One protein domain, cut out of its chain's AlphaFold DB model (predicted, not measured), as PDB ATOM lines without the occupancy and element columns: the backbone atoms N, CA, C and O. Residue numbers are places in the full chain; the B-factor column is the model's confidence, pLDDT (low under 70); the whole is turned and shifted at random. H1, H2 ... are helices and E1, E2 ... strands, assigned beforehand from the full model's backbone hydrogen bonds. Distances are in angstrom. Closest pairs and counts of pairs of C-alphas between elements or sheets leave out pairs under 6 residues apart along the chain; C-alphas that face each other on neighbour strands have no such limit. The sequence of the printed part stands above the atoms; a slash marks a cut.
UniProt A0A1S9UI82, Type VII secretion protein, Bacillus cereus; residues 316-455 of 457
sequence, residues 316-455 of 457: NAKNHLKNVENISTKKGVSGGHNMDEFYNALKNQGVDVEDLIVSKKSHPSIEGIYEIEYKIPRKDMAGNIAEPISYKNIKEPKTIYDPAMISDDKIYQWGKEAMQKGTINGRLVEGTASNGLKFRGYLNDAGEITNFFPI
ATOM      1  N   ASN A 316     -22.085  -1.944  11.396       88.44
ATOM      2  CA  ASN A 316     -21.200  -3.066  11.687       88.44
ATOM      3  C   ASN A 316     -20.137  -3.332  10.598       88.44
ATOM      4  O   ASN A 316     -19.174  -4.046  10.861       88.44
ATOM      5  N   ALA A 317     -20.235  -2.758   9.393       84.94
ATOM      6  CA  ALA A 317     -19.306  -3.065   8.302       84.94
ATOM      7  C   ALA A 317     -17.848  -2.675   8.619       84.94
ATOM      8  O   ALA A 317     -16.929  -3.399   8.235       84.94
ATOM      9  N   LYS A 318     -17.621  -1.572   9.355       89.69
ATOM     10  CA  LYS A 318     -16.273  -1.204   9.838       89.69
ATOM     11  C   LYS A 318     -15.827  -2.089  11.007       89.69
ATOM     12  O   LYS A 318     -14.656  -2.460  11.068       89.69
ATOM     13  N   ASN A 319     -16.755  -2.455  11.895       90.38
ATOM     14  CA  ASN A 319     -16.492  -3.353  13.020       90.38
ATOM     15  C   ASN A 319     -16.041  -4.738  12.530       90.38
ATOM     16  O   ASN A 319     -14.951  -5.160  12.887       90.38
ATOM     17  N   HIS A 320     -16.794  -5.374  11.628       91.38
ATOM     18  CA  HIS A 320     -16.464  -6.682  11.048       91.38
ATOM     19  C   HIS A 320     -15.103  -6.693  10.333       91.38
ATOM     20  O   HIS A 320     -14.348  -7.659  10.426       91.38
ATOM     21  N   LEU A 321     -14.765  -5.613   9.617       91.19
ATOM     22  CA  LEU A 321     -13.476  -5.501   8.934       91.19
ATOM     23  C   LEU A 321     -12.304  -5.417   9.924       91.19
ATOM     24  O   LEU A 321     -11.244  -5.979   9.660       91.19
ATOM     25  N   LYS A 322     -12.461  -4.713  11.049       92.94
ATOM     26  CA  LYS A 322     -11.394  -4.571  12.046       92.94
ATOM     27  C   LYS A 322     -11.429  -5.686  13.092       92.94
ATOM     28  O   LYS A 322     -10.531  -6.523  13.114       92.94
ATOM     29  N   ASN A 323     -12.443  -5.656  13.947       93.81
ATOM     30  CA  ASN A 323     -12.519  -6.329  15.239       93.81
ATOM     31  C   ASN A 323     -13.026  -7.768  15.098       93.81
ATOM     32  O   ASN A 323     -13.799  -8.084  14.191       93.81
ATOM     33  N   VAL A 324     -12.639  -8.639  16.029       95.38
ATOM     34  CA  VAL A 324     -13.156 -10.014  16.098       95.38
ATOM     35  C   VAL A 324     -14.529 -10.038  16.767       95.38
ATOM     36  O   VAL A 324     -14.682  -9.617  17.909       95.38
ATOM     37  N   GLU A 325     -15.528 -10.572  16.066       94.19
ATOM     38  CA  GLU A 325     -16.912 -10.659  16.555       94.19
ATOM     39  C   GLU A 325     -17.197 -11.966  17.305       94.19
ATOM     40  O   GLU A 325     -17.991 -11.998  18.243       94.19
ATOM     41  N   ASN A 326     -16.615 -13.077  16.843       94.56
ATOM     42  CA  ASN A 326     -16.876 -14.424  17.357       94.56
ATOM     43  C   ASN A 326     -15.777 -15.394  16.893       94.56
ATOM     44  O   ASN A 326     -15.168 -15.188  15.843       94.56
ATOM     45  N   ILE A 327     -15.564 -16.493  17.616       91.88
ATOM     46  CA  ILE A 327     -14.647 -17.575  17.244       91.88
ATOM     47  C   ILE A 327     -15.402 -18.896  17.391       91.88
ATOM     48  O   ILE A 327     -15.830 -19.267  18.480       91.88
ATOM     49  N   SER A 328     -15.595 -19.615  16.284       90.44
ATOM     50  CA  SER A 328     -16.431 -20.821  16.253       90.44
ATOM     51  C   SER A 328     -15.721 -22.013  15.622       90.44
ATOM     52  O   SER A 328     -14.995 -21.881  14.640       90.44
ATOM     53  N   THR A 329     -16.033 -23.226  16.080       85.50
ATOM     54  CA  THR A 329     -15.481 -24.463  15.494       85.50
ATOM     55  C   THR A 329     -15.970 -24.754  14.067       85.50
ATOM     56  O   THR A 329     -15.552 -25.756  13.484       85.50
ATOM     57  N   LYS A 330     -16.855 -23.927  13.488       86.69
ATOM     58  CA  LYS A 330     -17.361 -24.070  12.110       86.69
ATOM     59  C   LYS A 330     -16.806 -23.016  11.147       86.69
ATOM     60  O   LYS A 330     -16.432 -23.396  10.044       86.69
ATOM     61  N   LYS A 331     -16.766 -21.739  11.548       87.12
ATOM     62  CA  LYS A 331     -16.283 -20.614  10.717       87.12
ATOM     63  C   LYS A 331     -14.882 -20.115  11.099       87.12
ATOM     64  O   LYS A 331     -14.337 -19.265  10.411       87.12
ATOM     65  N   GLY A 332     -14.325 -20.584  12.215       93.19
ATOM     66  CA  GLY A 332     -13.169 -19.949  12.840       93.19
ATOM     67  C   GLY A 332     -13.515 -18.560  13.379       93.19
ATOM     68  O   GLY A 332     -14.638 -18.331  13.846       93.19
ATOM     69  N   VAL A 333     -12.541 -17.656  13.303       94.69
ATOM     70  CA  VAL A 333     -12.648 -16.234  13.650       94.69
ATOM     71  C   VAL A 333     -13.557 -15.516  12.642       94.69
ATOM     72  O   VAL A 333     -13.275 -15.495  11.443       94.69
ATOM     73  N   SER A 334     -14.637 -14.908  13.129       94.62
ATOM     74  CA  SER A 334     -15.585 -14.077  12.369       94.62
ATOM     75  C   SER A 334     -15.278 -12.593  12.584       94.62
ATOM     76  O   SER A 334     -14.935 -12.198  13.699       94.62
ATOM     77  N   GLY A 335     -15.363 -11.785  11.525       94.38
ATOM     78  CA  GLY A 335     -14.735 -10.464  11.496       94.38
ATOM     79  C   GLY A 335     -13.211 -10.567  11.617       94.38
ATOM     80  O   GLY A 335     -12.627 -11.579  11.217       94.38
ATOM     81  N   GLY A 336     -12.557  -9.568  12.203       93.62
ATOM     82  CA  GLY A 336     -11.167  -9.686  12.640       93.62
ATOM     83  C   GLY A 336     -10.156  -9.734  11.508       93.62
ATOM     84  O   GLY A 336      -9.325 -10.639  11.494       93.62
ATOM     85  N   HIS A 337     -10.268  -8.843  10.519       97.00
ATOM     86  CA  HIS A 337      -9.322  -8.798   9.399       97.00
ATOM     87  C   HIS A 337      -8.146  -7.839   9.648       97.00
ATOM     88  O   HIS A 337      -7.192  -7.867   8.877       97.00
ATOM     89  N   ASN A 338      -8.159  -7.053  10.730       96.75
ATOM     90  CA  ASN A 338      -6.951  -6.413  11.256       96.75
ATOM     91  C   ASN A 338      -6.016  -7.491  11.844       96.75
ATOM     92  O   ASN A 338      -6.472  -8.385  12.562       96.75
ATOM     93  N   MET A 339      -4.718  -7.418  11.535       94.38
ATOM     94  CA  MET A 339      -3.719  -8.394  11.978       94.38
ATOM     95  C   MET A 339      -3.626  -8.507  13.506       94.38
ATOM     96  O   MET A 339      -3.629  -9.624  14.024       94.38
ATOM     97  N   ASP A 340      -3.582  -7.388  14.227       89.56
ATOM     98  CA  ASP A 340      -3.430  -7.381  15.685       89.56
ATOM     99  C   ASP A 340      -4.659  -7.998  16.362       89.56
ATOM    100  O   ASP A 340      -4.527  -8.882  17.209       89.56
ATOM    101  N   GLU A 341      -5.860  -7.601  15.930       96.31
ATOM    102  CA  GLU A 341      -7.134  -8.157  16.411       96.31
ATOM    103  C   GLU A 341      -7.206  -9.677  16.183       96.31
ATOM    104  O   GLU A 341      -7.591 -10.433  17.078       96.31
ATOM    105  N   PHE A 342      -6.776 -10.146  15.004       96.88
ATOM    106  CA  PHE A 342      -6.734 -11.568  14.667       96.88
ATOM    107  C   PHE A 342      -5.761 -12.356  15.554       96.88
ATOM    108  O   PHE A 342      -6.151 -13.355  16.163       96.88
ATOM    109  N   TYR A 343      -4.505 -11.911  15.666       91.88
ATOM    110  CA  TYR A 343      -3.504 -12.603  16.481       91.88
ATOM    111  C   TYR A 343      -3.847 -12.548  17.976       91.88
ATOM    112  O   TYR A 343      -3.624 -13.530  18.682       91.88
ATOM    113  N   ASN A 344      -4.435 -11.458  18.472       94.12
ATOM    114  CA  ASN A 344      -4.877 -11.362  19.865       94.12
ATOM    115  C   ASN A 344      -6.056 -12.307  20.159       94.12
ATOM    116  O   ASN A 344      -6.058 -12.984  21.184       94.12
ATOM    117  N   ALA A 345      -7.003 -12.454  19.230       95.06
ATOM    118  CA  ALA A 345      -8.081 -13.435  19.346       95.06
ATOM    119  C   ALA A 345      -7.593 -14.898  19.350       95.06
ATOM    120  O   ALA A 345      -8.182 -15.735  20.043       95.06
ATOM    121  N   LEU A 346      -6.511 -15.205  18.620       92.75
ATOM    122  CA  LEU A 346      -5.870 -16.523  18.658       92.75
ATOM    123  C   LEU A 346      -5.080 -16.761  19.957       92.75
ATOM    124  O   LEU A 346      -5.267 -17.810  20.568       92.75
ATOM    125  N   LYS A 347      -4.287 -15.792  20.442       91.69
ATOM    126  CA  LYS A 347      -3.617 -15.872  21.764       91.69
ATOM    127  C   LYS A 347      -4.628 -16.123  22.892       91.69
ATOM    128  O   LYS A 347      -4.419 -16.967  23.759       91.69
ATOM    129  N   ASN A 348      -5.786 -15.466  22.821       90.75
ATOM    130  CA  ASN A 348      -6.893 -15.637  23.765       90.75
ATOM    131  C   ASN A 348      -7.601 -17.011  23.675       90.75
ATOM    132  O   ASN A 348      -8.590 -17.226  24.374       90.75
ATOM    133  N   GLN A 349      -7.124 -17.960  22.853       89.44
ATOM    134  CA  GLN A 349      -7.572 -19.360  22.899       89.44
ATOM    135  C   GLN A 349      -6.895 -20.195  24.001       89.44
ATOM    136  O   GLN A 349      -7.327 -21.324  24.220       89.44
ATOM    137  N   GLY A 350      -5.884 -19.663  24.701       86.31
ATOM    138  CA  GLY A 350      -5.224 -20.347  25.825       86.31
ATOM    139  C   GLY A 350      -4.158 -21.373  25.421       86.31
ATOM    140  O   GLY A 350      -3.849 -22.271  26.197       86.31
ATOM    141  N   VAL A 351      -3.610 -21.244  24.212       86.88
ATOM    142  CA  VAL A 351      -2.471 -22.013  23.682       86.88
ATOM    143  C   VAL A 351      -1.518 -21.052  22.963       86.88
ATOM    144  O   VAL A 351      -1.890 -19.902  22.713       86.88
ATOM    145  N   ASP A 352      -0.306 -21.498  22.623       87.81
ATOM    146  CA  ASP A 352       0.611 -20.682  21.817       87.81
ATOM    147  C   ASP A 352      -0.011 -20.372  20.442       87.81
ATOM    148  O   ASP A 352      -0.694 -21.201  19.837       87.81
ATOM    149  N   VAL A 353       0.201 -19.149  19.960       88.38
ATOM    150  CA  VAL A 353      -0.369 -18.668  18.704       88.38
ATOM    151  C   VAL A 353       0.387 -19.187  17.485       88.38
ATOM    152  O   VAL A 353      -0.251 -19.455  16.467       88.38
ATOM    153  N   GLU A 354       1.699 -19.414  17.586       83.94
ATOM    154  CA  GLU A 354       2.473 -20.046  16.508       83.94
ATOM    155  C   GLU A 354       2.002 -21.490  16.297       83.94
ATOM    156  O   GLU A 354       1.856 -21.955  15.165       83.94
ATOM    157  N   ASP A 355       1.609 -22.154  17.386       86.69
ATOM    158  CA  ASP A 355       1.005 -23.482  17.366       86.69
ATOM    159  C   ASP A 355      -0.419 -23.485  16.766       86.69
ATOM    160  O   ASP A 355      -0.982 -24.553  16.530       86.69
ATOM    161  N   LEU A 356      -1.011 -22.325  16.445       90.69
ATOM    162  CA  LEU A 356      -2.301 -22.193  15.746       90.69
ATOM    163  C   LEU A 356      -2.193 -21.768  14.275       90.69
ATOM    164  O   LEU A 356      -3.130 -22.024  13.509       90.69
ATOM    165  N   ILE A 357      -1.080 -21.174  13.847       91.94
ATOM    166  CA  ILE A 357      -0.853 -20.849  12.434       91.94
ATOM    167  C   ILE A 357      -0.488 -22.127  11.659       91.94
ATOM    168  O   ILE A 357       0.161 -23.037  12.172       91.94
ATOM    169  N   VAL A 358      -0.962 -22.230  10.417       89.06
ATOM    170  CA  VAL A 358      -0.620 -23.315   9.480       89.06
ATOM    171  C   VAL A 358       0.179 -22.765   8.299       89.06
ATOM    172  O   VAL A 358       1.177 -23.366   7.910       89.06
ATOM    173  N   SER A 359      -0.210 -21.608   7.752       89.31
ATOM    174  CA  SER A 359       0.570 -20.902   6.729       89.31
ATOM    175  C   SER A 359       0.245 -19.400   6.683       89.31
ATOM    176  O   SER A 359      -0.800 -18.963   7.168       89.31
ATOM    177  N   LYS A 360       1.155 -18.604   6.098       89.19
ATOM    178  CA  LYS A 360       1.002 -17.160   5.842       89.19
ATOM    179  C   LYS A 360       1.440 -16.841   4.407       89.19
ATOM    180  O   LYS A 360       2.633 -16.805   4.111       89.19
ATOM    181  N   LYS A 361       0.477 -16.608   3.513       89.25
ATOM    182  CA  LYS A 361       0.660 -16.290   2.084       89.25
ATOM    183  C   LYS A 361       0.536 -14.779   1.862       89.25
ATOM    184  O   LYS A 361      -0.550 -14.224   1.986       89.25
ATOM    185  N   SER A 362       1.633 -14.100   1.530       81.00
ATOM    186  CA  SER A 362       1.631 -12.661   1.207       81.00
ATOM    187  C   SER A 362       0.937 -12.363  -0.128       81.00
ATOM    188  O   SER A 362       1.054 -13.138  -1.079       81.00
ATOM    189  N   HIS A 363       0.271 -11.211  -0.242       82.06
ATOM    190  CA  HIS A 363      -0.319 -10.760  -1.504       82.06
ATOM    191  C   HIS A 363       0.769 -10.348  -2.520       82.06
ATOM    192  O   HIS A 363       1.668  -9.580  -2.172       82.06
ATOM    193  N   PRO A 364       0.700 -10.792  -3.792       75.62
ATOM    194  CA  PRO A 364       1.825 -10.720  -4.737       75.62
ATOM    195  C   PRO A 364       2.210  -9.305  -5.206       75.62
ATOM    196  O   PRO A 364       3.221  -9.136  -5.883       75.62
ATOM    197  N   SER A 365       1.395  -8.293  -4.902       71.62
ATOM    198  CA  SER A 365       1.580  -6.908  -5.367       71.62
ATOM    199  C   SER A 365       1.151  -5.824  -4.370       71.62
ATOM    200  O   SER A 365       1.159  -4.645  -4.721       71.62
ATOM    201  N   ILE A 366       0.739  -6.196  -3.151       75.75
ATOM    202  CA  ILE A 366       0.239  -5.253  -2.137       75.75
ATOM    203  C   ILE A 366       0.815  -5.676  -0.790       75.75
ATOM    204  O   ILE A 366       0.386  -6.665  -0.202       75.75
ATOM    205  N   GLU A 367       1.816  -4.931  -0.336       79.44
ATOM    206  CA  GLU A 367       2.454  -5.147   0.960       79.44
ATOM    207  C   GLU A 367       1.439  -4.964   2.099       79.44
ATOM    208  O   GLU A 367       0.506  -4.164   1.989       79.44
ATOM    209  N   GLY A 368       1.594  -5.729   3.178       81.06
ATOM    210  CA  GLY A 368       0.686  -5.686   4.322       81.06
ATOM    211  C   GLY A 368      -0.616  -6.477   4.169       81.06
ATOM    212  O   GLY A 368      -1.412  -6.453   5.097       81.06
ATOM    213  N   ILE A 369      -0.860  -7.190   3.060       88.88
ATOM    214  CA  ILE A 369      -1.999  -8.121   2.920       88.88
ATOM    215  C   ILE A 369      -1.502  -9.571   2.942       88.88
ATOM    216  O   ILE A 369      -0.590  -9.928   2.192       88.88
ATOM    217  N   TYR A 370      -2.133 -10.418   3.762       87.81
ATOM    218  CA  TYR A 370      -1.750 -11.822   3.943       87.81
ATOM    219  C   TYR A 370      -2.968 -12.736   4.062       87.81
ATOM    220  O   TYR A 370      -3.911 -12.407   4.770       87.81
ATOM    221  N   GLU A 371      -2.927 -13.910   3.444       95.50
ATOM    222  CA  GLU A 371      -3.870 -15.006   3.666       95.50
ATOM    223  C   GLU A 371      -3.286 -15.995   4.676       95.50
ATOM    224  O   GLU A 371      -2.157 -16.463   4.517       95.50
ATOM    225  N   ILE A 372      -4.046 -16.271   5.736       92.50
ATOM    226  CA  ILE A 372      -3.646 -17.120   6.855       92.50
ATOM    227  C   ILE A 372      -4.492 -18.390   6.866       92.50
ATOM    228  O   ILE A 372      -5.707 -18.336   7.093       92.50
ATOM    229  N   GLU A 373      -3.847 -19.539   6.695       94.56
ATOM    230  CA  GLU A 373      -4.411 -20.823   7.106       94.56
ATOM    231  C   GLU A 373      -4.116 -21.025   8.593       94.56
ATOM    232  O   GLU A 373      -2.993 -20.809   9.051       94.56
ATOM    233  N   TYR A 374      -5.121 -21.437   9.364       94.06
ATOM    234  CA  TYR A 374      -5.002 -21.588  10.812       94.06
ATOM    235  C   TYR A 374      -5.930 -22.679  11.353       94.06
ATOM    236  O   TYR A 374      -6.886 -23.129  10.709       94.06
ATOM    237  N   LYS A 375      -5.633 -23.103  12.575       94.44
ATOM    238  CA  LYS A 375      -6.427 -24.029  13.378       94.44
ATOM    239  C   LYS A 375      -6.786 -23.369  14.711       94.44
ATOM    240  O   LYS A 375      -6.241 -22.332  15.064       94.44
ATOM    241  N   ILE A 376      -7.735 -23.949  15.434       93.94
ATOM    242  CA  ILE A 376      -8.081 -23.553  16.811       93.94
ATOM    243  C   ILE A 376      -8.133 -24.804  17.702       93.94
ATOM    244  O   ILE A 376      -8.363 -25.901  17.168       93.94
ATOM    245  N   PRO A 377      -7.909 -24.695  19.025       92.50
ATOM    246  CA  PRO A 377      -8.032 -25.842  19.916       92.50
ATOM    247  C   PRO A 377      -9.483 -26.332  19.953       92.50
ATOM    248  O   PRO A 377     -10.440 -25.563  19.819       92.50
ATOM    249  N   ARG A 378      -9.661 -27.641  20.119       92.25
ATOM    250  CA  ARG A 378     -10.970 -28.223  20.410       92.25
ATOM    251  C   ARG A 378     -11.337 -27.922  21.853       92.25
ATOM    252  O   ARG A 378     -10.482 -27.948  22.736       92.25
ATOM    253  N   LYS A 379     -12.625 -27.673  22.070       89.19
ATOM    254  CA  LYS A 379     -13.195 -27.496  23.400       89.19
ATOM    255  C   LYS A 379     -13.971 -28.736  23.831       89.19
ATOM    256  O   LYS A 379     -14.501 -29.452  22.977       89.19
ATOM    257  N   ASP A 380     -13.985 -28.988  25.134       87.88
ATOM    258  CA  ASP A 380     -14.765 -30.047  25.773       87.88
ATOM    259  C   ASP A 380     -16.265 -29.675  25.856       87.88
ATOM    260  O   ASP A 380     -16.721 -28.687  25.271       87.88
ATOM    261  N   MET A 381     -17.055 -30.474  26.581       87.94
ATOM    262  CA  MET A 381     -18.484 -30.199  26.803       87.94
ATOM    263  C   MET A 381     -18.753 -29.049  27.793       87.94
ATOM    264  O   MET A 381     -19.883 -28.570  27.847       87.94
ATOM    265  N   ALA A 382     -17.748 -28.596  28.549       88.75
ATOM    266  CA  ALA A 382     -17.838 -27.467  29.476       88.75
ATOM    267  C   ALA A 382     -17.352 -26.136  28.857       88.75
ATOM    268  O   ALA A 382     -17.610 -25.068  29.406       88.75
ATOM    269  N   GLY A 383     -16.684 -26.182  27.699       84.25
ATOM    270  CA  GLY A 383     -16.114 -25.026  27.005       84.25
ATOM    271  C   GLY A 383     -14.627 -24.773  27.292       84.25
ATOM    272  O   GLY A 383     -14.071 -23.804  26.760       84.25
ATOM    273  N   ASN A 384     -13.970 -25.633  28.073       88.94
ATOM    274  CA  ASN A 384     -12.524 -25.613  28.314       88.94
ATOM    275  C   ASN A 384     -11.772 -26.201  27.114       88.94
ATOM    276  O   ASN A 384     -12.390 -26.811  26.244       88.94
ATOM    277  N   ILE A 385     -10.446 -26.047  27.049       89.25
ATOM    278  CA  ILE A 385      -9.628 -26.787  26.073       89.25
ATOM    279  C   ILE A 385      -9.745 -28.284  26.393       89.25
ATOM    280  O   ILE A 385      -9.618 -28.679  27.547       89.25
ATOM    281  N   ALA A 386     -10.012 -29.116  25.385       88.62
ATOM    282  CA  ALA A 386     -10.110 -30.557  25.583       88.62
ATOM    283  C   ALA A 386      -8.720 -31.174  25.808       88.62
ATOM    284  O   ALA A 386      -7.825 -30.971  24.987       88.62
ATOM    285  N   GLU A 387      -8.565 -31.967  26.868       86.88
ATOM    286  CA  GLU A 387      -7.364 -32.767  27.123       86.88
ATOM    287  C   GLU A 387      -7.535 -34.214  26.607       86.88
ATOM    288  O   GLU A 387      -8.594 -34.812  26.813       86.88
ATOM    289  N   PRO A 388      -6.521 -34.810  25.942       88.06
ATOM    290  CA  PRO A 388      -5.280 -34.181  25.484       88.06
ATOM    291  C   PRO A 388      -5.533 -33.141  24.379       88.06
ATOM    292  O   PRO A 388      -6.424 -33.313  23.538       88.06
ATOM    293  N   ILE A 389      -4.717 -32.078  24.375       89.56
ATOM    294  CA  ILE A 389      -4.867 -30.937  23.459       89.56
ATOM    295  C   ILE A 389      -4.918 -31.434  22.015       89.56
ATOM    296  O   ILE A 389      -4.021 -32.114  21.519       89.56
ATOM    297  N   SER A 390      -6.002 -31.081  21.330       89.56
ATOM    298  CA  SER A 390      -6.235 -31.459  19.943       89.56
ATOM    299  C   SER A 390      -6.837 -30.299  19.166       89.56
ATOM    300  O   SER A 390      -7.633 -29.516  19.684       89.56
ATOM    301  N   TYR A 391      -6.454 -30.180  17.898       92.12
ATOM    302  CA  TYR A 391      -6.775 -29.019  17.072       92.12
ATOM    303  C   TYR A 391      -7.901 -29.290  16.062       92.12
ATOM    304  O   TYR A 391      -8.317 -30.432  15.806       92.12
ATOM    305  N   LYS A 392      -8.418 -28.209  15.475       92.00
ATOM    306  CA  LYS A 392      -9.328 -28.236  14.330       92.00
ATOM    307  C   LYS A 392      -8.960 -27.136  13.336       92.00
ATOM    308  O   LYS A 392      -9.121 -25.956  13.634       92.00
ATOM    309  N   ASN A 393      -8.502 -27.537  12.152       92.94
ATOM    310  CA  ASN A 393      -8.211 -26.626  11.046       92.94
ATOM    311  C   ASN A 393      -9.499 -25.926  10.593       92.94
ATOM    312  O   ASN A 393     -10.551 -26.567  10.466       92.94
ATOM    313  N   ILE A 394      -9.414 -24.624  10.331       92.56
ATOM    314  CA  ILE A 394     -10.506 -23.864   9.727       92.56
ATOM    315  C   ILE A 394     -10.440 -24.053   8.209       92.56
ATOM    316  O   ILE A 394      -9.366 -24.028   7.618       92.56
ATOM    317  N   LYS A 395     -11.593 -24.316   7.577       90.25
ATOM    318  CA  LYS A 395     -11.670 -24.642   6.138       90.25
ATOM    319  C   LYS A 395     -11.480 -23.440   5.216       90.25
ATOM    320  O   LYS A 395     -11.135 -23.617   4.056       90.25
ATOM    321  N   GLU A 396     -11.799 -22.257   5.718       88.50
ATOM    322  CA  GLU A 396     -11.762 -20.994   4.991       88.50
ATOM    323  C   GLU A 396     -10.620 -20.167   5.605       88.50
ATOM    324  O   GLU A 396     -10.719 -19.798   6.782       88.50
ATOM    325  N   PRO A 397      -9.508 -19.935   4.881       93.00
ATOM    326  CA  PRO A 397      -8.409 -19.126   5.392       93.00
ATOM    327  C   PRO A 397      -8.854 -17.668   5.548       93.00
ATOM    328  O   PRO A 397      -9.797 -17.211   4.897       93.00
ATOM    329  N   LYS A 398      -8.178 -16.912   6.418       94.38
ATOM    330  CA  LYS A 398      -8.482 -15.489   6.607       94.38
ATOM    331  C   LYS A 398      -7.467 -14.618   5.880       94.38
ATOM    332  O   LYS A 398      -6.291 -14.631   6.222       94.38
ATOM    333  N   THR A 399      -7.934 -13.795   4.943       96.69
ATOM    334  CA  THR A 399      -7.149 -12.652   4.458       96.69
ATOM    335  C   THR A 399      -7.190 -11.527   5.499       96.69
ATOM    336  O   THR A 399      -8.275 -11.056   5.839       96.69
ATOM    337  N   ILE A 400      -6.030 -11.104   6.000       95.25
ATOM    338  CA  ILE A 400      -5.839 -10.029   6.986       95.25
ATOM    339  C   ILE A 400      -4.975  -8.892   6.421       95.25
ATOM    340  O   ILE A 400      -4.225  -9.093   5.460       95.25
ATOM    341  N   TYR A 401      -5.064  -7.712   7.037       93.88
ATOM    342  CA  TYR A 401      -4.203  -6.558   6.774       93.88
ATOM    343  C   TYR A 401      -3.350  -6.190   7.994       93.88
ATOM    344  O   TYR A 401      -3.825  -6.207   9.127       93.88
ATOM    345  N   ASP A 402      -2.096  -5.828   7.748       89.50
ATOM    346  CA  ASP A 402      -1.176  -5.245   8.722       89.50
ATOM    347  C   ASP A 402      -1.503  -3.745   8.912       89.50
ATOM    348  O   ASP A 402      -1.387  -2.975   7.947       89.50
ATOM    349  N   PRO A 403      -1.918  -3.300  10.116       79.94
ATOM    350  CA  PRO A 403      -2.307  -1.912  10.354       79.94
ATOM    351  C   PRO A 403      -1.141  -0.913  10.310       79.94
ATOM    352  O   PRO A 403      -1.389   0.272  10.066       79.94
ATOM    353  N   ALA A 404       0.112  -1.352  10.480       83.44
ATOM    354  CA  ALA A 404       1.287  -0.490  10.341       83.44
ATOM    355  C   ALA A 404       1.564  -0.129   8.869       83.44
ATOM    356  O   ALA A 404       2.069   0.955   8.575       83.44
ATOM    357  N   MET A 405       1.176  -0.998   7.928       76.06
ATOM    358  CA  MET A 405       1.285  -0.760   6.480       76.06
ATOM    359  C   MET A 405      -0.009  -0.183   5.871       76.06
ATOM    360  O   MET A 405       0.007   0.645   4.942       76.06
ATOM    361  N   ILE A 406      -1.166  -0.619   6.373       77.38
ATOM    362  CA  ILE A 406      -2.495  -0.273   5.865       77.38
ATOM    363  C   ILE A 406      -3.440  -0.013   7.047       77.38
ATOM    364  O   ILE A 406      -4.093  -0.925   7.540       77.38
ATOM    365  N   SER A 407      -3.565   1.247   7.463       82.88
ATOM    366  CA  SER A 407      -4.456   1.629   8.567       82.88
ATOM    367  C   SER A 407      -5.927   1.247   8.333       82.88
ATOM    368  O   SER A 407      -6.406   1.234   7.194       82.88
ATOM    369  N   ASP A 408      -6.663   1.019   9.428       78.44
ATOM    370  CA  ASP A 408      -8.075   0.601   9.442       78.44
ATOM    371  C   ASP A 408      -8.972   1.429   8.495       78.44
ATOM    372  O   ASP A 408      -9.820   0.890   7.786       78.44
ATOM    373  N   ASP A 409      -8.778   2.752   8.434       78.69
ATOM    374  CA  ASP A 409      -9.543   3.628   7.538       78.69
ATOM    375  C   ASP A 409      -9.158   3.475   6.059       78.69
ATOM    376  O   ASP A 409     -10.023   3.562   5.187       78.69
ATOM    377  N   LYS A 410      -7.883   3.210   5.755       80.25
ATOM    378  CA  LYS A 410      -7.360   3.045   4.388       80.25
ATOM    379  C   LYS A 410      -7.919   1.771   3.748       80.25
ATOM    380  O   LYS A 410      -8.466   1.835   2.647       80.25
ATOM    381  N   ILE A 411      -7.876   0.644   4.465       86.19
ATOM    382  CA  ILE A 411      -8.509  -0.615   4.034       86.19
ATOM    383  C   ILE A 411     -10.043  -0.490   3.978       86.19
ATOM    384  O   ILE A 411     -10.659  -1.005   3.044       86.19
ATOM    385  N   TYR A 412     -10.667   0.256   4.900       87.25
ATOM    386  CA  TYR A 412     -12.115   0.499   4.887       87.25
ATOM    387  C   TYR A 412     -12.566   1.319   3.667       87.25
ATOM    388  O   TYR A 412     -13.550   0.949   3.022       87.25
ATOM    389  N   GLN A 413     -11.847   2.382   3.274       82.44
ATOM    390  CA  GLN A 413     -12.178   3.105   2.037       82.44
ATOM    391  C   GLN A 413     -11.912   2.261   0.781       82.44
ATOM    392  O   GLN A 413     -12.718   2.319  -0.145       82.44
ATOM    393  N   TRP A 414     -10.846   1.448   0.742       85.81
ATOM    394  CA  TRP A 414     -10.611   0.513  -0.369       85.81
ATOM    395  C   TRP A 414     -11.756  -0.497  -0.514       85.81
ATOM    396  O   TRP A 414     -12.272  -0.683  -1.613       85.81
ATOM    397  N   GLY A 415     -12.224  -1.095   0.583       86.75
ATOM    398  CA  GLY A 415     -13.345  -2.032   0.525       86.75
ATOM    399  C   GLY A 415     -14.674  -1.363   0.172       86.75
ATOM    400  O   GLY A 415     -15.425  -1.902  -0.641       86.75
ATOM    401  N   LYS A 416     -14.937  -0.141   0.657       88.50
ATOM    402  CA  LYS A 416     -16.081   0.663   0.188       88.50
ATOM    403  C   LYS A 416     -16.015   0.940  -1.314       88.50
ATOM    404  O   LYS A 416     -17.015   0.756  -2.003       88.50
ATOM    405  N   GLU A 417     -14.853   1.349  -1.825       83.62
ATOM    406  CA  GLU A 417     -14.629   1.574  -3.256       83.62
ATOM    407  C   GLU A 417     -14.870   0.292  -4.067       83.62
ATOM    408  O   GLU A 417     -15.530   0.333  -5.106       83.62
ATOM    409  N   ALA A 418     -14.372  -0.847  -3.579       85.75
ATOM    410  CA  ALA A 418     -14.564  -2.147  -4.202       85.75
ATOM    411  C   ALA A 418     -16.048  -2.543  -4.251       85.75
ATOM    412  O   ALA A 418     -16.532  -2.923  -5.314       85.75
ATOM    413  N   MET A 419     -16.797  -2.403  -3.150       88.31
ATOM    414  CA  MET A 419     -18.235  -2.711  -3.106       88.31
ATOM    415  C   MET A 419     -19.060  -1.782  -4.014       88.31
ATOM    416  O   MET A 419     -19.948  -2.247  -4.730       88.31
ATOM    417  N   GLN A 420     -18.732  -0.485  -4.072       83.62
ATOM    418  CA  GLN A 420     -19.389   0.476  -4.975       83.62
ATOM    419  C   GLN A 420     -19.188   0.159  -6.469       83.62
ATOM    420  O   GLN A 420     -19.977   0.611  -7.298       83.62
ATOM    421  N   LYS A 421     -18.160  -0.629  -6.808       78.00
ATOM    422  CA  LYS A 421     -17.848  -1.117  -8.164       78.00
ATOM    423  C   LYS A 421     -18.070  -2.631  -8.322       78.00
ATOM    424  O   LYS A 421     -17.644  -3.206  -9.321       78.00
ATOM    425  N   GLY A 422     -18.654  -3.284  -7.317       76.56
ATOM    426  CA  GLY A 422     -18.726  -4.740  -7.221       76.56
ATOM    427  C   GLY A 422     -19.842  -5.360  -8.057       76.56
ATOM    428  O   GLY A 422     -20.911  -4.775  -8.235       76.56
ATOM    429  N   THR A 423     -19.608  -6.583  -8.523       81.38
ATOM    430  CA  THR A 423     -20.620  -7.424  -9.167       81.38
ATOM    431  C   THR A 423     -21.458  -8.120  -8.096       81.38
ATOM    432  O   THR A 423     -20.911  -8.668  -7.137       81.38
ATOM    433  N   ILE A 424     -22.781  -8.118  -8.268       76.12
ATOM    434  CA  ILE A 424     -23.737  -8.743  -7.345       76.12
ATOM    435  C   ILE A 424     -24.052 -10.171  -7.810       76.12
ATOM    436  O   ILE A 424     -24.343 -10.393  -8.985       76.12
ATOM    437  N   ASN A 425     -24.056 -11.132  -6.885       75.31
ATOM    438  CA  ASN A 425     -24.534 -12.498  -7.099       75.31
ATOM    439  C   ASN A 425     -25.415 -12.933  -5.912       75.31
ATOM    440  O   ASN A 425     -24.930 -13.371  -4.866       75.31
ATOM    441  N   GLY A 426     -26.733 -12.747  -6.041       83.75
ATOM    442  CA  GLY A 426     -27.663 -12.886  -4.918       83.75
ATOM    443  C   GLY A 426     -27.363 -11.848  -3.832       83.75
ATOM    444  O   GLY A 426     -27.429 -10.651  -4.091       83.75
ATOM    445  N   ARG A 427     -27.009 -12.300  -2.622       85.44
ATOM    446  CA  ARG A 427     -26.559 -11.412  -1.527       85.44
ATOM    447  C   ARG A 427     -25.057 -11.117  -1.557       85.44
ATOM    448  O   ARG A 427     -24.614 -10.259  -0.802       85.44
ATOM    449  N   LEU A 428     -24.277 -11.852  -2.351       86.25
ATOM    450  CA  LEU A 428     -22.829 -11.689  -2.440       86.25
ATOM    451  C   LEU A 428     -22.497 -10.469  -3.305       86.25
ATOM    452  O   LEU A 428     -23.095 -10.288  -4.364       86.25
ATOM    453  N   VAL A 429     -21.510  -9.682  -2.891       85.25
ATOM    454  CA  VAL A 429     -20.888  -8.640  -3.712       85.25
ATOM    455  C   VAL A 429     -19.391  -8.897  -3.748       85.25
ATOM    456  O   VAL A 429     -18.758  -9.021  -2.701       85.25
ATOM    457  N   GLU A 430     -18.815  -8.967  -4.944       87.44
ATOM    458  CA  GLU A 430     -17.366  -9.076  -5.135       87.44
ATOM    459  C   GLU A 430     -16.872  -7.942  -6.023       87.44
ATOM    460  O   GLU A 430     -17.431  -7.673  -7.088       87.44
ATOM    461  N   GLY A 431     -15.831  -7.247  -5.574       82.44
ATOM    462  CA  GLY A 431     -15.326  -6.048  -6.233       82.44
ATOM    463  C   GLY A 431     -13.822  -5.884  -6.079       82.44
ATOM    464  O   GLY A 431     -13.154  -6.649  -5.386       82.44
ATOM    465  N   THR A 432     -13.266  -4.878  -6.752       83.69
ATOM    466  CA  THR A 432     -11.825  -4.592  -6.735       83.69
ATOM    467  C   THR A 432     -11.598  -3.097  -6.541       83.69
ATOM    468  O   THR A 432     -12.169  -2.274  -7.259       83.69
ATOM    469  N   ALA A 433     -10.777  -2.744  -5.555       78.19
ATOM    470  CA  ALA A 433     -10.359  -1.370  -5.299       78.19
ATOM    471  C   ALA A 433      -9.362  -0.894  -6.374       78.19
ATOM    472  O   ALA A 433      -8.758  -1.697  -7.086       78.19
ATOM    473  N   SER A 434      -9.145   0.417  -6.509       74.12
ATOM    474  CA  SER A 434      -8.290   0.977  -7.574       74.12
ATOM    475  C   SER A 434      -6.798   0.628  -7.436       74.12
ATOM    476  O   SER A 434      -6.043   0.788  -8.397       74.12
ATOM    477  N   ASN A 435      -6.371   0.118  -6.275       69.06
ATOM    478  CA  ASN A 435      -5.041  -0.459  -6.052       69.06
ATOM    479  C   ASN A 435      -4.907  -1.921  -6.538       69.06
ATOM    480  O   ASN A 435      -3.795  -2.435  -6.584       69.06
ATOM    481  N   GLY A 436      -6.010  -2.582  -6.906       76.25
ATOM    482  CA  GLY A 436      -6.051  -3.990  -7.311       76.25
ATOM    483  C   GLY A 436      -6.448  -4.979  -6.209       76.25
ATOM    484  O   GLY A 436      -6.607  -6.156  -6.518       76.25
ATOM    485  N   LEU A 437      -6.649  -4.541  -4.959       80.62
ATOM    486  CA  LEU A 437      -7.091  -5.427  -3.878       80.62
ATOM    487  C   LEU A 437      -8.556  -5.828  -4.083       80.62
ATOM    488  O   LEU A 437      -9.427  -4.966  -4.252       80.62
ATOM    489  N   LYS A 438      -8.833  -7.132  -4.050       90.75
ATOM    490  CA  LYS A 438     -10.195  -7.663  -4.114       90.75
ATOM    491  C   LYS A 438     -10.856  -7.673  -2.744       90.75
ATOM    492  O   LYS A 438     -10.204  -7.897  -1.727       90.75
ATOM    493  N   PHE A 439     -12.167  -7.471  -2.743       95.00
ATOM    494  CA  PHE A 439     -13.008  -7.552  -1.556       95.00
ATOM    495  C   PHE A 439     -14.271  -8.355  -1.848       95.00
ATOM    496  O   PHE A 439     -14.845  -8.259  -2.936       95.00
ATOM    497  N   ARG A 440     -14.730  -9.076  -0.827       93.94
ATOM    498  CA  ARG A 440     -16.021  -9.765  -0.766       93.94
ATOM    499  C   ARG A 440     -16.879  -9.106   0.309       93.94
ATOM    500  O   ARG A 440     -16.361  -8.739   1.358       93.94
ATOM    501  N   GLY A 441     -18.177  -8.970   0.071       93.69
ATOM    502  CA  GLY A 441     -19.137  -8.440   1.039       93.69
ATOM    503  C   GLY A 441     -20.543  -8.995   0.838       93.69
ATOM    504  O   GLY A 441     -20.804  -9.722  -0.123       93.69
ATOM    505  N   TYR A 442     -21.442  -8.676   1.772       88.25
ATOM    506  CA  TYR A 442     -22.780  -9.272   1.832       88.25
ATOM    507  C   TYR A 442     -23.888  -8.247   2.093       88.25
ATOM    508  O   TYR A 442     -23.817  -7.457   3.039       88.25
ATOM    509  N   LEU A 443     -24.947  -8.318   1.286       84.00
ATOM    510  CA  LEU A 443     -26.128  -7.460   1.365       84.00
ATOM    511  C   LEU A 443     -27.161  -7.965   2.393       84.00
ATOM    512  O   LEU A 443     -27.379  -9.176   2.543       84.00
ATOM    513  N   ASN A 444     -27.835  -7.029   3.068       82.75
ATOM    514  CA  ASN A 444     -29.122  -7.283   3.722       82.75
ATOM    515  C   ASN A 444     -30.283  -7.231   2.707       82.75
ATOM    516  O   ASN A 444     -30.104  -6.895   1.538       82.75
ATOM    517  N   ASP A 445     -31.489  -7.555   3.168       81.94
ATOM    518  CA  ASP A 445     -32.719  -7.547   2.364       81.94
ATOM    519  C   ASP A 445     -33.154  -6.129   1.937       81.94
ATOM    520  O   ASP A 445     -33.951  -5.982   1.016       81.94
ATOM    521  N   ALA A 446     -32.586  -5.086   2.556       79.25
ATOM    522  CA  ALA A 446     -32.746  -3.684   2.167       79.25
ATOM    523  C   ALA A 446     -31.689  -3.203   1.142       79.25
ATOM    524  O   ALA A 446     -31.694  -2.032   0.762       79.25
ATOM    525  N   GLY A 447     -30.789  -4.081   0.676       81.25
ATOM    526  CA  GLY A 447     -29.754  -3.749  -0.312       81.25
ATOM    527  C   GLY A 447     -28.538  -3.003   0.252       81.25
ATOM    528  O   GLY A 447     -27.828  -2.327  -0.492       81.25
ATOM    529  N   GLU A 448     -28.282  -3.106   1.555       86.75
ATOM    530  CA  GLU A 448     -27.186  -2.432   2.259       86.75
ATOM    531  C   GLU A 448     -26.055  -3.423   2.573       86.75
ATOM    532  O   GLU A 448     -26.304  -4.562   2.976       86.75
ATOM    533  N   ILE A 449     -24.797  -3.002   2.413       88.19
ATOM    534  CA  ILE A 449     -23.623  -3.832   2.711       88.19
ATOM    535  C   ILE A 449     -23.483  -3.970   4.231       88.19
ATOM    536  O   ILE A 449     -23.137  -3.014   4.925       88.19
ATOM    537  N   THR A 450     -23.736  -5.171   4.750       88.38
ATOM    538  CA  THR A 450     -23.676  -5.488   6.192       88.38
ATOM    539  C   THR A 450     -22.254  -5.682   6.703       88.38
ATOM    540  O   THR A 450     -21.944  -5.346   7.842       88.38
ATOM    541  N   ASN A 451     -21.396  -6.257   5.861       92.31
ATOM    542  CA  ASN A 451     -19.990  -6.523   6.118       92.31
ATOM    543  C   ASN A 451     -19.247  -6.683   4.786       92.31
ATOM    544  O   ASN A 451     -19.853  -7.047   3.771       92.31
ATOM    545  N   PHE A 452     -17.943  -6.417   4.804       94.12
ATOM    546  CA  PHE A 452     -17.023  -6.737   3.719       94.12
ATOM    547  C   PHE A 452     -15.609  -6.970   4.262       94.12
ATOM    548  O   PHE A 452     -15.251  -6.462   5.323       94.12
ATOM    549  N   PHE A 453     -14.799  -7.717   3.517       95.00
ATOM    550  CA  PHE A 453     -13.419  -8.053   3.862       95.00
ATOM    551  C   PHE A 453     -12.555  -8.249   2.604       95.00
ATOM    552  O   PHE A 453     -13.094  -8.578   1.540       95.00
ATOM    553  N   PRO A 454     -11.229  -8.020   2.684       94.69
ATOM    554  CA  PRO A 454     -10.318  -8.322   1.584       94.69
ATOM    555  C   PRO A 454     -10.274  -9.830   1.311       94.69
ATOM    556  O   PRO A 454     -10.494 -10.632   2.218       94.69
ATOM    557  N   ILE A 455      -9.969 -10.214   0.073       92.50
ATOM    558  CA  ILE A 455      -9.726 -11.608  -0.324       92.50
ATOM    559  C   ILE A 455      -8.476 -11.711  -1.202       92.50
ATOM    560  O   ILE A 455      -8.119 -10.760  -1.901       92.50
TER     561      ILE A 455
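This is residues 316 to 455 of the 457 residues of the protein "Type VII secretion protein" of Bacillus cereus (UniProt A0A1S9UI82). Two lobes sit side by side: one is a branched sheet built round the long strand E4, with H2 packed along E6 on one face and the hairpin E1 E2 close by; the other is a twisted sheet E7 E8 E9 E10 with H3 across one face, two layers. E6 meets E10 where the lobes join, H1 packs beside E10, and the unnamed residues 378 to 390 make the end far from E7. The 140 printed residues, mixed in class, include three named helices and ten named strands, in the order H1 E1 E2 H2 E3 E4 E5 E6 H3 E7 E8 E9 E10. The second sheet is antiparallel in that order; the branched sheet's pairs are antiparallel too. The whole is compact, radius of gyration of the C-alphas 15.8 A, spanning 49 by 35 by 21 A.

Find C-alpha 369 at (-1.999, -8.121, 2.920); from there E4, residues 369 to 377, runs 25.3 A to C-alpha 377 at (-8.032, -25.842, 19.916). Its neighbour strands are E3 at 357 to 362, E5 at 391 to 393 and E6 at 398 to 401. H2 is 339 to 347, 12.3 A. E1 is 324 to 328 and E2 332 to 335. H1, 316 to 322, begins at (-21.200, -3.066, 11.687). H3, 408 to 420, runs 18.3 A. Then come E7 at 423 to 425, E8 at 428 to 432, E9 at 438 to 443, 16.8 A, and E10 at 449 to 455, 16.2 A, ending at (-9.726, -11.608, -0.324).

Start at E4: E3 lies on one side, with N 361 and O 371 at 2.8 A; E5, N 376 and O 392 at 3.0 A, and E6, N 372 and O 398 at 2.8 A, lie on the other side. E3 E4 E5 is a meander, each strand the antiparallel neighbour of the one before. H2 is on this sheet at a height of 8.7 A, over E6 and along it at 16 degrees on the local plane. Its closest C-alphas to E1 are Glu 341 and Val 324, 6.3 A. In the hairpin E1 and E2, N 325 and O 334 are 2.9 A apart. Cross to E10 at the closest C-alphas, Thr 399 of E6 and Ile 455, 5.5 A. E7 E8 E9 E10 is a second meander; look at N 423 and O 430, 2.8 A, N 429 and O 441, 2.9 A, and N 440 and O 453, 2.9 A. H3 is on it at a height of 8.1 A, over E10 and, only just, E8 and E9 with 3 C-alphas each, running across at 67 degrees to E10 on the local plane. H1 stands at this sheet's level, 1.0 A; its Ala 317 and Asn 451 of E10 are the closest C-alphas, 4.1 A. H1 and H3 only just touch, with 3 pairs of C-alphas within 8 A, by residues 408 to 412 of H3 alone. H2 and H3 are apart. In H1, H2 and H3 every O i to N i+4 pair is within hydrogen-bond range.

The farthest C-alphas, Pro 388 and Lys 421, are 48.8 A apart. The printed part has no cut. The link from E4 to E5, 13 residues, is long. Mean pLDDT of the printed part is 87.8; look for the one residue under 70 at 435.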